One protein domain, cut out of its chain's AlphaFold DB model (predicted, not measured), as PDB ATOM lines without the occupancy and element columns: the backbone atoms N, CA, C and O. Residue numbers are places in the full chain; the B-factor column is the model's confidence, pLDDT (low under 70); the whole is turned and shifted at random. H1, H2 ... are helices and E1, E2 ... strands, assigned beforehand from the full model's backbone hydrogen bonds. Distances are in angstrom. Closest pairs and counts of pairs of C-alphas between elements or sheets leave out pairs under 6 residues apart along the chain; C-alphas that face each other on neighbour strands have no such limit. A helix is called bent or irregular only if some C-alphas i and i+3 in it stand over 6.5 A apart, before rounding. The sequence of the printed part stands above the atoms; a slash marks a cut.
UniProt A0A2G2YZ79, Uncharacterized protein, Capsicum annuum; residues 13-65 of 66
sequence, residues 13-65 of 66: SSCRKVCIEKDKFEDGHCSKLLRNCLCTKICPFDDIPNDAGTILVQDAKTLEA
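Overview. This is residues 13 to 65 of the 66 residues of an uncharacterized protein of Capsicum annuum (UniProt A0A2G2YZ79). A small head, in which helix H1 packs on a two-stranded hairpin of E1 and E2, is joined by the drawn-out residues 41 to 49 to a second helix, H2, which lies well away from the head and makes the other end of the model. Residues 57 to 65, of which 57 to 63 belong to H2, stick out with nothing beside them. The printed part has 53 residues, with two named helices and two named strands in the order H1, E1, E2, H2; the sheet has the order E1 - E2 and is antiparallel, and the class is mixed, helices and strands. The whole is extended, with a radius of gyration of the C-alphas of 16.2 A, and elongated, spanning 44 by 23 by 16 A.

Arrangement. The printed part begins with H1, residues 13 to 23, which has 13 pairs of C-alphas within 8 A with E1, residues 27 to 30. The closest C-alphas of the two are those of Arg 16 and Gly 28, 4.1 A apart. H1 has 8 such pairs with E2, residues 37 to 40, and the closest C-alphas are those of Cys 19 and Cys 39, 5.4 A apart. E1 and E2 are antiparallel neighbours and form a hairpin, with 151 degrees between their directions. Across the pair, N 29 and O 38 are 2.9 A apart and N 38 and O 29 are 2.8 A apart, within hydrogen-bond range. C-alphas 28 and 39 face each other at 4.0 A. H2, residues 50 to 63, is apart from H1 and from E1. In H1 every O i to N i+4 pair is within hydrogen-bond range; in H2 8 of 10 are.

Along the chain. H1 begins at C-alpha 13, at (100.030, 160.920, 78.525), and is 14.4 A long. It is neither bent nor irregular, but only just: C-alphas 20 and 23 are 6.1 A apart. E1 measures 10.9 A from Asp 27 to Cys 30, and E2 measures 10.0 A from Cys 37, at (94.889, 156.022, 85.910), to Thr 40. H2 is 20.9 A long, from Asn 50 to C-alpha 63 at (109.285, 120.819, 88.320), and is the longest helix by residues.

Size, cuts and confidence. The two C-alphas farthest apart are those of Leu 33 and Ala 65, at 46.2 A. The printed part, residues 13 to 65, has no cut. The link from H1 to E1 is tight, with 3 residues; those from E1 to E2, with 6, and from E2 to H2, with 9, are short. The mean pLDDT of the printed part is 82.2, and confidence is low, under 70, in residues 45 to 65; H2 has a mean of 60.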
ATOM      1  N   SER A  13      98.573 160.727  78.492       98.19
ATOM      2  CA  SER A  13     100.030 160.920  78.525       98.19
ATOM      3  C   SER A  13     100.572 161.162  79.937       98.19
ATOM      4  O   SER A  13     101.642 160.649  80.271       98.19
ATOM      5  N   SER A  14      99.833 161.880  80.788       97.81
ATOM      6  CA  SER A  14     100.191 162.070  82.197       97.81
ATOM      7  C   SER A  14     100.129 160.750  82.966       97.81
ATOM      8  O   SER A  14     101.033 160.454  83.744       97.81
ATOM      9  N   CYS A  15      99.096 159.938  82.724       98.56
ATOM     10  CA  CYS A  15      98.958 158.617  83.337       98.56
ATOM     11  C   CYS A  15     100.065 157.661  82.890       98.56
ATOM     12  O   CYS A  15     100.771 157.108  83.732       98.56
ATOM     13  N   ARG A  16     100.282 157.542  81.576       98.69
ATOM     14  CA  ARG A  16     101.338 156.719  80.981       98.69
ATOM     15  C   ARG A  16     102.709 157.047  81.560       98.69
ATOM     16  O   ARG A  16     103.444 156.136  81.929       98.69
ATOM     17  N   LYS A  17     103.040 158.336  81.703       98.56
ATOM     18  CA  LYS A  17     104.314 158.768  82.294       98.56
ATOM     19  C   LYS A  17     104.504 158.210  83.706       98.56
ATOM     20  O   LYS A  17     105.548 157.637  83.997       98.56
ATOM     21  N   VAL A  18     103.493 158.330  84.570       98.44
ATOM     22  CA  VAL A  18     103.552 157.792  85.940       98.44
ATOM     23  C   VAL A  18     103.639 156.265  85.932       98.44
ATOM     24  O   VAL A  18     104.461 155.700  86.654       98.44
ATOM     25  N   CYS A  19     102.862 155.601  85.076       98.69
ATOM     26  CA  CYS A  19     102.884 154.149  84.952       98.69
ATOM     27  C   CYS A  19     104.275 153.613  84.590       98.69
ATOM     28  O   CYS A  19     104.755 152.679  85.233       98.69
ATOM     29  N   ILE A  20     104.952 154.240  83.628       98.56
ATOM     30  CA  ILE A  20     106.293 153.835  83.187       98.56
ATOM     31  C   ILE A  20     107.352 154.215  84.227       98.56
ATOM     32  O   ILE A  20     108.142 153.383  84.678       98.56
ATOM     33  N   GLU A  21     107.373 155.477  84.654       98.56
ATOM     34  CA  GLU A  21     108.467 155.998  85.474       98.56
ATOM     35  C   GLU A  21     108.377 155.559  86.940       98.56
ATOM     36  O   GLU A  21     109.414 155.372  87.586       98.56
ATOM     37  N   LYS A  22     107.167 155.386  87.485       98.31
ATOM     38  CA  LYS A  22     106.936 155.120  88.915       98.31
ATOM     39  C   LYS A  22     106.412 153.714  89.169       98.31
ATOM     40  O   LYS A  22     107.040 152.988  89.935       98.31
ATOM     41  N   ASP A  23     105.316 153.317  88.521       97.50
ATOM     42  CA  ASP A  23     104.705 152.000  88.760       97.50
ATOM     43  C   ASP A  23     105.446 150.840  88.068       97.50
ATOM     44  O   ASP A  23     105.198 149.686  88.413       97.50
ATOM     45  N   LYS A  24     106.370 151.127  87.138       97.12
ATOM     46  CA  LYS A  24     107.140 150.135  86.357       97.12
ATOM     47  C   LYS A  24     106.264 149.239  85.474       97.12
ATOM     48  O   LYS A  24     106.491 148.037  85.361       97.12
ATOM     49  N   PHE A  25     105.257 149.845  84.857       97.56
ATOM     50  CA  PHE A  25     104.445 149.252  83.797       97.56
ATOM     51  C   PHE A  25     104.906 149.754  82.424       97.56
ATOM     52  O   PHE A  25     105.744 150.645  82.329       97.56
ATOM     53  N   GLU A  26     104.370 149.172  81.358       97.81
ATOM     54  CA  GLU A  26     104.793 149.475  79.986       97.81
ATOM     55  C   GLU A  26     103.952 150.590  79.362       97.81
ATOM     56  O   GLU A  26     104.436 151.334  78.513       97.81
ATOM     57  N   ASP A  27     102.706 150.742  79.814       98.19
ATOM     58  CA  ASP A  27     101.789 151.772  79.337       98.19
ATOM     59  C   ASP A  27     100.765 152.175  80.420       98.19
ATOM     60  O   ASP A  27     100.724 151.611  81.522       98.19
ATOM     61  N   GLY A  28      99.930 153.172  80.124       98.12
ATOM     62  CA  GLY A  28      98.765 153.507  80.927       98.12
ATOM     63  C   GLY A  28      97.789 154.476  80.261       98.12
ATOM     64  O   GLY A  28      98.156 155.280  79.406       98.12
ATOM     65  N   HIS A  29      96.531 154.420  80.693       98.56
ATOM     66  CA  HIS A  29      95.442 155.255  80.181       98.56
ATOM     67  C   HIS A  29      94.441 155.644  81.278       98.56
ATOM     68  O   HIS A  29      94.342 155.005  82.332       98.56
ATOM     69  N   CYS A  30      93.665 156.694  81.031       98.56
ATOM     70  CA  CYS A  30      92.601 157.134  81.918       98.56
ATOM     71  C   CYS A  30      91.322 156.312  81.710       98.56
ATOM     72  O   CYS A  30      90.765 156.234  80.615       98.56
ATOM     73  N   SER A  31      90.770 155.755  82.789       97.56
ATOM     74  CA  SER A  31      89.434 155.153  82.752       97.56
ATOM     75  C   SER A  31      88.374 156.235  82.504       97.56
ATOM     76  O   SER A  31      88.432 157.301  83.119       97.56
ATOM     77  N   LYS A  32      87.359 155.952  81.682       93.19
ATOM     78  CA  LYS A  32      86.366 156.959  81.263       93.19
ATOM     79  C   LYS A  32      85.492 157.486  82.410       93.19
ATOM     80  O   LYS A  32      85.359 158.695  82.567       93.19
ATOM     81  N   LEU A  33      84.908 156.586  83.203       93.50
ATOM     82  CA  LEU A  33      83.913 156.930  84.230       93.50
ATOM     83  C   LEU A  33      84.565 157.403  85.530       93.50
ATOM     84  O   LEU A  33      84.365 158.534  85.956       93.50
ATOM     85  N   LEU A  34      85.389 156.549  86.137       95.38
ATOM     86  CA  LEU A  34      85.985 156.817  87.447       95.38
ATOM     87  C   LEU A  34      87.241 157.692  87.379       95.38
ATOM     88  O   LEU A  34      87.808 158.007  88.419       95.38
ATOM     89  N   ARG A  35      87.704 158.043  86.167       97.00
ATOM     90  CA  ARG A  35      88.915 158.850  85.940       97.00
ATOM     91  C   ARG A  35      90.126 158.341  86.733       97.00
ATOM     92  O   ARG A  35      90.972 159.111  87.163       97.00
ATOM     93  N   ASN A  36      90.233 157.028  86.919       98.19
ATOM     94  CA  ASN A  36      91.424 156.384  87.453       98.19
ATOM     95  C   ASN A  36      92.505 156.298  86.369       98.19
ATOM     96  O   ASN A  36      92.190 156.025  85.214       98.19
ATOM     97  N   CYS A  37      93.771 156.426  86.757       98.69
ATOM     98  CA  CYS A  37      94.889 156.022  85.910       98.69
ATOM     99  C   CYS A  37      95.080 154.497  85.984       98.69
ATOM    100  O   CYS A  37      95.257 153.923  87.069       98.69
ATOM    101  N   LEU A  38      95.000 153.823  84.840       98.44
ATOM    102  CA  LEU A  38      95.137 152.377  84.701       98.44
ATOM    103  C   LEU A  38      96.442 152.065  83.968       98.44
ATOM    104  O   LEU A  38      96.564 152.368  82.789       98.44
ATOM    105  N   CYS A  39      97.398 151.459  84.674       98.50
ATOM    106  CA  CYS A  39      98.651 150.989  84.092       98.50
ATOM    107  C   CYS A  39      98.505 149.575  83.533       98.50
ATOM    108  O   CYS A  39      97.830 148.742  84.147       98.50
ATOM    109  N   THR A  40      99.167 149.311  82.412       97.19
ATOM    110  CA  THR A  40      99.125 148.037  81.686       97.19
ATOM    111  C   THR A  40     100.532 147.556  81.361       97.19
ATOM    112  O   THR A  40     101.456 148.344  81.172       97.19
ATOM    113  N   LYS A  41     100.702 146.239  81.352       95.25
ATOM    114  CA  LYS A  41     101.909 145.540  80.916       95.25
ATOM    115  C   LYS A  41     101.469 144.248  80.250       95.25
ATOM    116  O   LYS A  41     100.390 143.753  80.582       95.25
ATOM    117  N   ILE A  42     102.295 143.706  79.373       89.94
ATOM    118  CA  ILE A  42     102.072 142.375  78.819       89.94
ATOM    119  C   ILE A  42     102.092 141.365  79.972       89.94
ATOM    120  O   ILE A  42     103.026 141.347  80.783       89.94
ATOM    121  N   CYS A  43     101.058 140.529  80.077       86.38
ATOM    122  CA  CYS A  43     101.142 139.359  80.940       86.38
ATOM    123  C   CYS A  43     101.760 138.215  80.126       86.38
ATOM    124  O   CYS A  43     101.276 137.915  79.037       86.38
ATOM    125  N   PRO A  44     102.791 137.532  80.647       74.00
ATOM    126  CA  PRO A  44     103.536 136.509  79.906       74.00
ATOM    127  C   PRO A  44     102.717 135.269  79.500       74.00
ATOM    128  O   PRO A  44     103.239 134.413  78.794       74.00
ATOM    129  N   PHE A  45     101.456 135.163  79.929       69.50
ATOM    130  CA  PHE A  45     100.569 134.035  79.637       69.50
ATOM    131  C   PHE A  45      99.242 134.449  78.975       69.50
ATOM    132  O   PHE A  45      98.390 133.588  78.780       69.50
ATOM    133  N   ASP A  46      99.047 135.726  78.621       61.69
ATOM    134  CA  ASP A  46      97.771 136.192  78.040       61.69
ATOM    135  C   ASP A  46      97.556 135.705  76.594       61.69
ATOM    136  O   ASP A  46      96.415 135.584  76.153       61.69
ATOM    137  N   ASP A  47      98.631 135.361  75.875       60.16
ATOM    138  CA  ASP A  47      98.568 134.798  74.514       60.16
ATOM    139  C   ASP A  47      98.378 133.277  74.493       60.16
ATOM    140  O   ASP A  47      98.341 132.650  73.430       60.16
ATOM    141  N   ILE A  48      98.272 132.655  75.667       59.59
ATOM    142  CA  ILE A  48      98.067 131.222  75.752       59.59
ATOM    143  C   ILE A  48      96.561 130.974  75.779       59.59
ATOM    144  O   ILE A  48      95.903 131.388  76.738       59.59
ATOM    145  N   PRO A  49      95.986 130.295  74.765       63.03
ATOM    146  CA  PRO A  49      94.594 129.881  74.842       63.03
ATOM    147  C   PRO A  49      94.383 129.148  76.168       63.03
ATOM    148  O   PRO A  49      95.243 128.377  76.584       63.03
ATOM    149  N   ASN A  50      93.272 129.436  76.846       60.72
ATOM    150  CA  ASN A  50      92.997 129.072  78.247       60.72
ATOM    151  C   ASN A  50      93.359 127.606  78.606       60.72
ATOM    152  O   ASN A  50      93.785 127.300  79.723       60.72
ATOM    153  N   ASP A  51      93.266 126.707  77.624       59.53
ATOM    154  CA  ASP A  51      93.639 125.295  77.722       59.53
ATOM    155  C   ASP A  51      95.153 125.063  77.897       59.53
ATOM    156  O   ASP A  51      95.566 124.232  78.701       59.53
ATOM    157  N   ALA A  52      96.007 125.822  77.210       60.06
ATOM    158  CA  ALA A  52      97.461 125.692  77.305       60.06
ATOM    159  C   ALA A  52      98.051 126.416  78.533       60.06
ATOM    160  O   ALA A  52      99.078 125.986  79.060       60.06
ATOM    161  N   GLY A  53      97.384 127.451  79.062       59.47
ATOM    162  CA  GLY A  53      97.812 128.123  80.298       59.47
ATOM    163  C   GLY A  53      97.700 127.191  81.507       59.47
ATOM    164  O   GLY A  53      98.559 127.174  82.387       59.47
ATOM    165  N   THR A  54      96.680 126.331  81.491       60.31
ATOM    166  CA  THR A  54      96.460 125.289  82.499       60.31
ATOM    167  C   THR A  54      97.564 124.223  82.489       60.31
ATOM    168  O   THR A  54      97.920 123.715  83.551       60.31
ATOM    169  N   ILE A  55      98.144 123.919  81.321       60.31
ATOM    170  CA  ILE A  55      99.226 122.932  81.162       60.31
ATOM    171  C   ILE A  55     100.555 123.485  81.702       60.31
ATOM    172  O   ILE A  55     101.194 122.832  82.522       60.31
ATOM    173  N   LEU A  56     100.924 124.728  81.367       63.06
ATOM    174  CA  LEU A  56     102.176 125.327  81.864       63.06
ATOM    175  C   LEU A  56     102.208 125.491  83.391       63.06
ATOM    176  O   LEU A  56     103.256 125.326  84.015       63.06
ATOM    177  N   VAL A  57     101.063 125.792  84.013       61.66
ATOM    178  CA  VAL A  57     100.958 125.862  85.480       61.66
ATOM    179  C   VAL A  57     101.164 124.483  86.124       61.66
ATOM    180  O   VAL A  57     101.721 124.400  87.218       61.66
ATOM    181  N   GLN A  58     100.740 123.398  85.471       59.84
ATOM    182  CA  GLN A  58     100.954 122.029  85.960       59.84
ATOM    183  C   GLN A  58     102.413 121.584  85.801       59.84
ATOM    184  O   GLN A  58     102.967 120.986  86.727       59.84
ATOM    185  N   ASP A  59     103.055 121.933  84.685       59.12
ATOM    186  CA  ASP A  59     104.466 121.621  84.441       59.12
ATOM    187  C   ASP A  59     105.384 122.360  85.423       59.12
ATOM    188  O   ASP A  59     106.279 121.752  86.012       59.12
ATOM    189  N   ALA A  60     105.110 123.642  85.695       60.59
ATOM    190  CA  ALA A  60     105.839 124.404  86.709       60.59
ATOM    191  C   ALA A  60     105.713 123.765  88.104       60.59
ATOM    192  O   ALA A  60     106.711 123.597  88.797       60.59
ATOM    193  N   LYS A  61     104.509 123.324  88.498       60.66
ATOM    194  CA  LYS A  61     104.300 122.637  89.786       60.66
ATOM    195  C   LYS A  61     104.990 121.275  89.872       60.66
ATOM    196  O   LYS A  61     105.393 120.874  90.957       60.66
ATOM    197  N   THR A  62     105.109 120.564  88.754       60.44
ATOM    198  CA  THR A  62     105.792 119.261  88.693       60.44
ATOM    199  C   THR A  62     107.313 119.414  88.775       60.44
ATOM    200  O   THR A  62     107.989 118.547  89.325       60.44
ATOM    201  N   LEU A  63     107.855 120.524  88.268       58.47
ATOM    202  CA  LEU A  63     109.285 120.819  88.320       58.47
ATOM    203  C   LEU A  63     109.753 121.275  89.712       58.47
ATOM    204  O   LEU A  63     110.877 120.978  90.087       58.47
ATOM    205  N   GLU A  64     108.899 121.941  90.495       61.41
ATOM    206  CA  GLU A  64     109.217 122.331  91.882       61.41
ATOM    207  C   GLU A  64     109.092 121.178  92.898       61.41
ATOM    208  O   GLU A  64     109.426 121.346  94.071       61.41
ATOM    209  N   ALA A  65     108.600 120.013  92.467       56.94
ATOM    210  CA  ALA A  65     108.430 118.817  93.295       56.94
ATOM    211  C   ALA A  65     109.521 117.741  93.075       56.94
ATOM    212  O   ALA A  65     109.410 116.654  93.649       56.94
TER     213      ALA A  65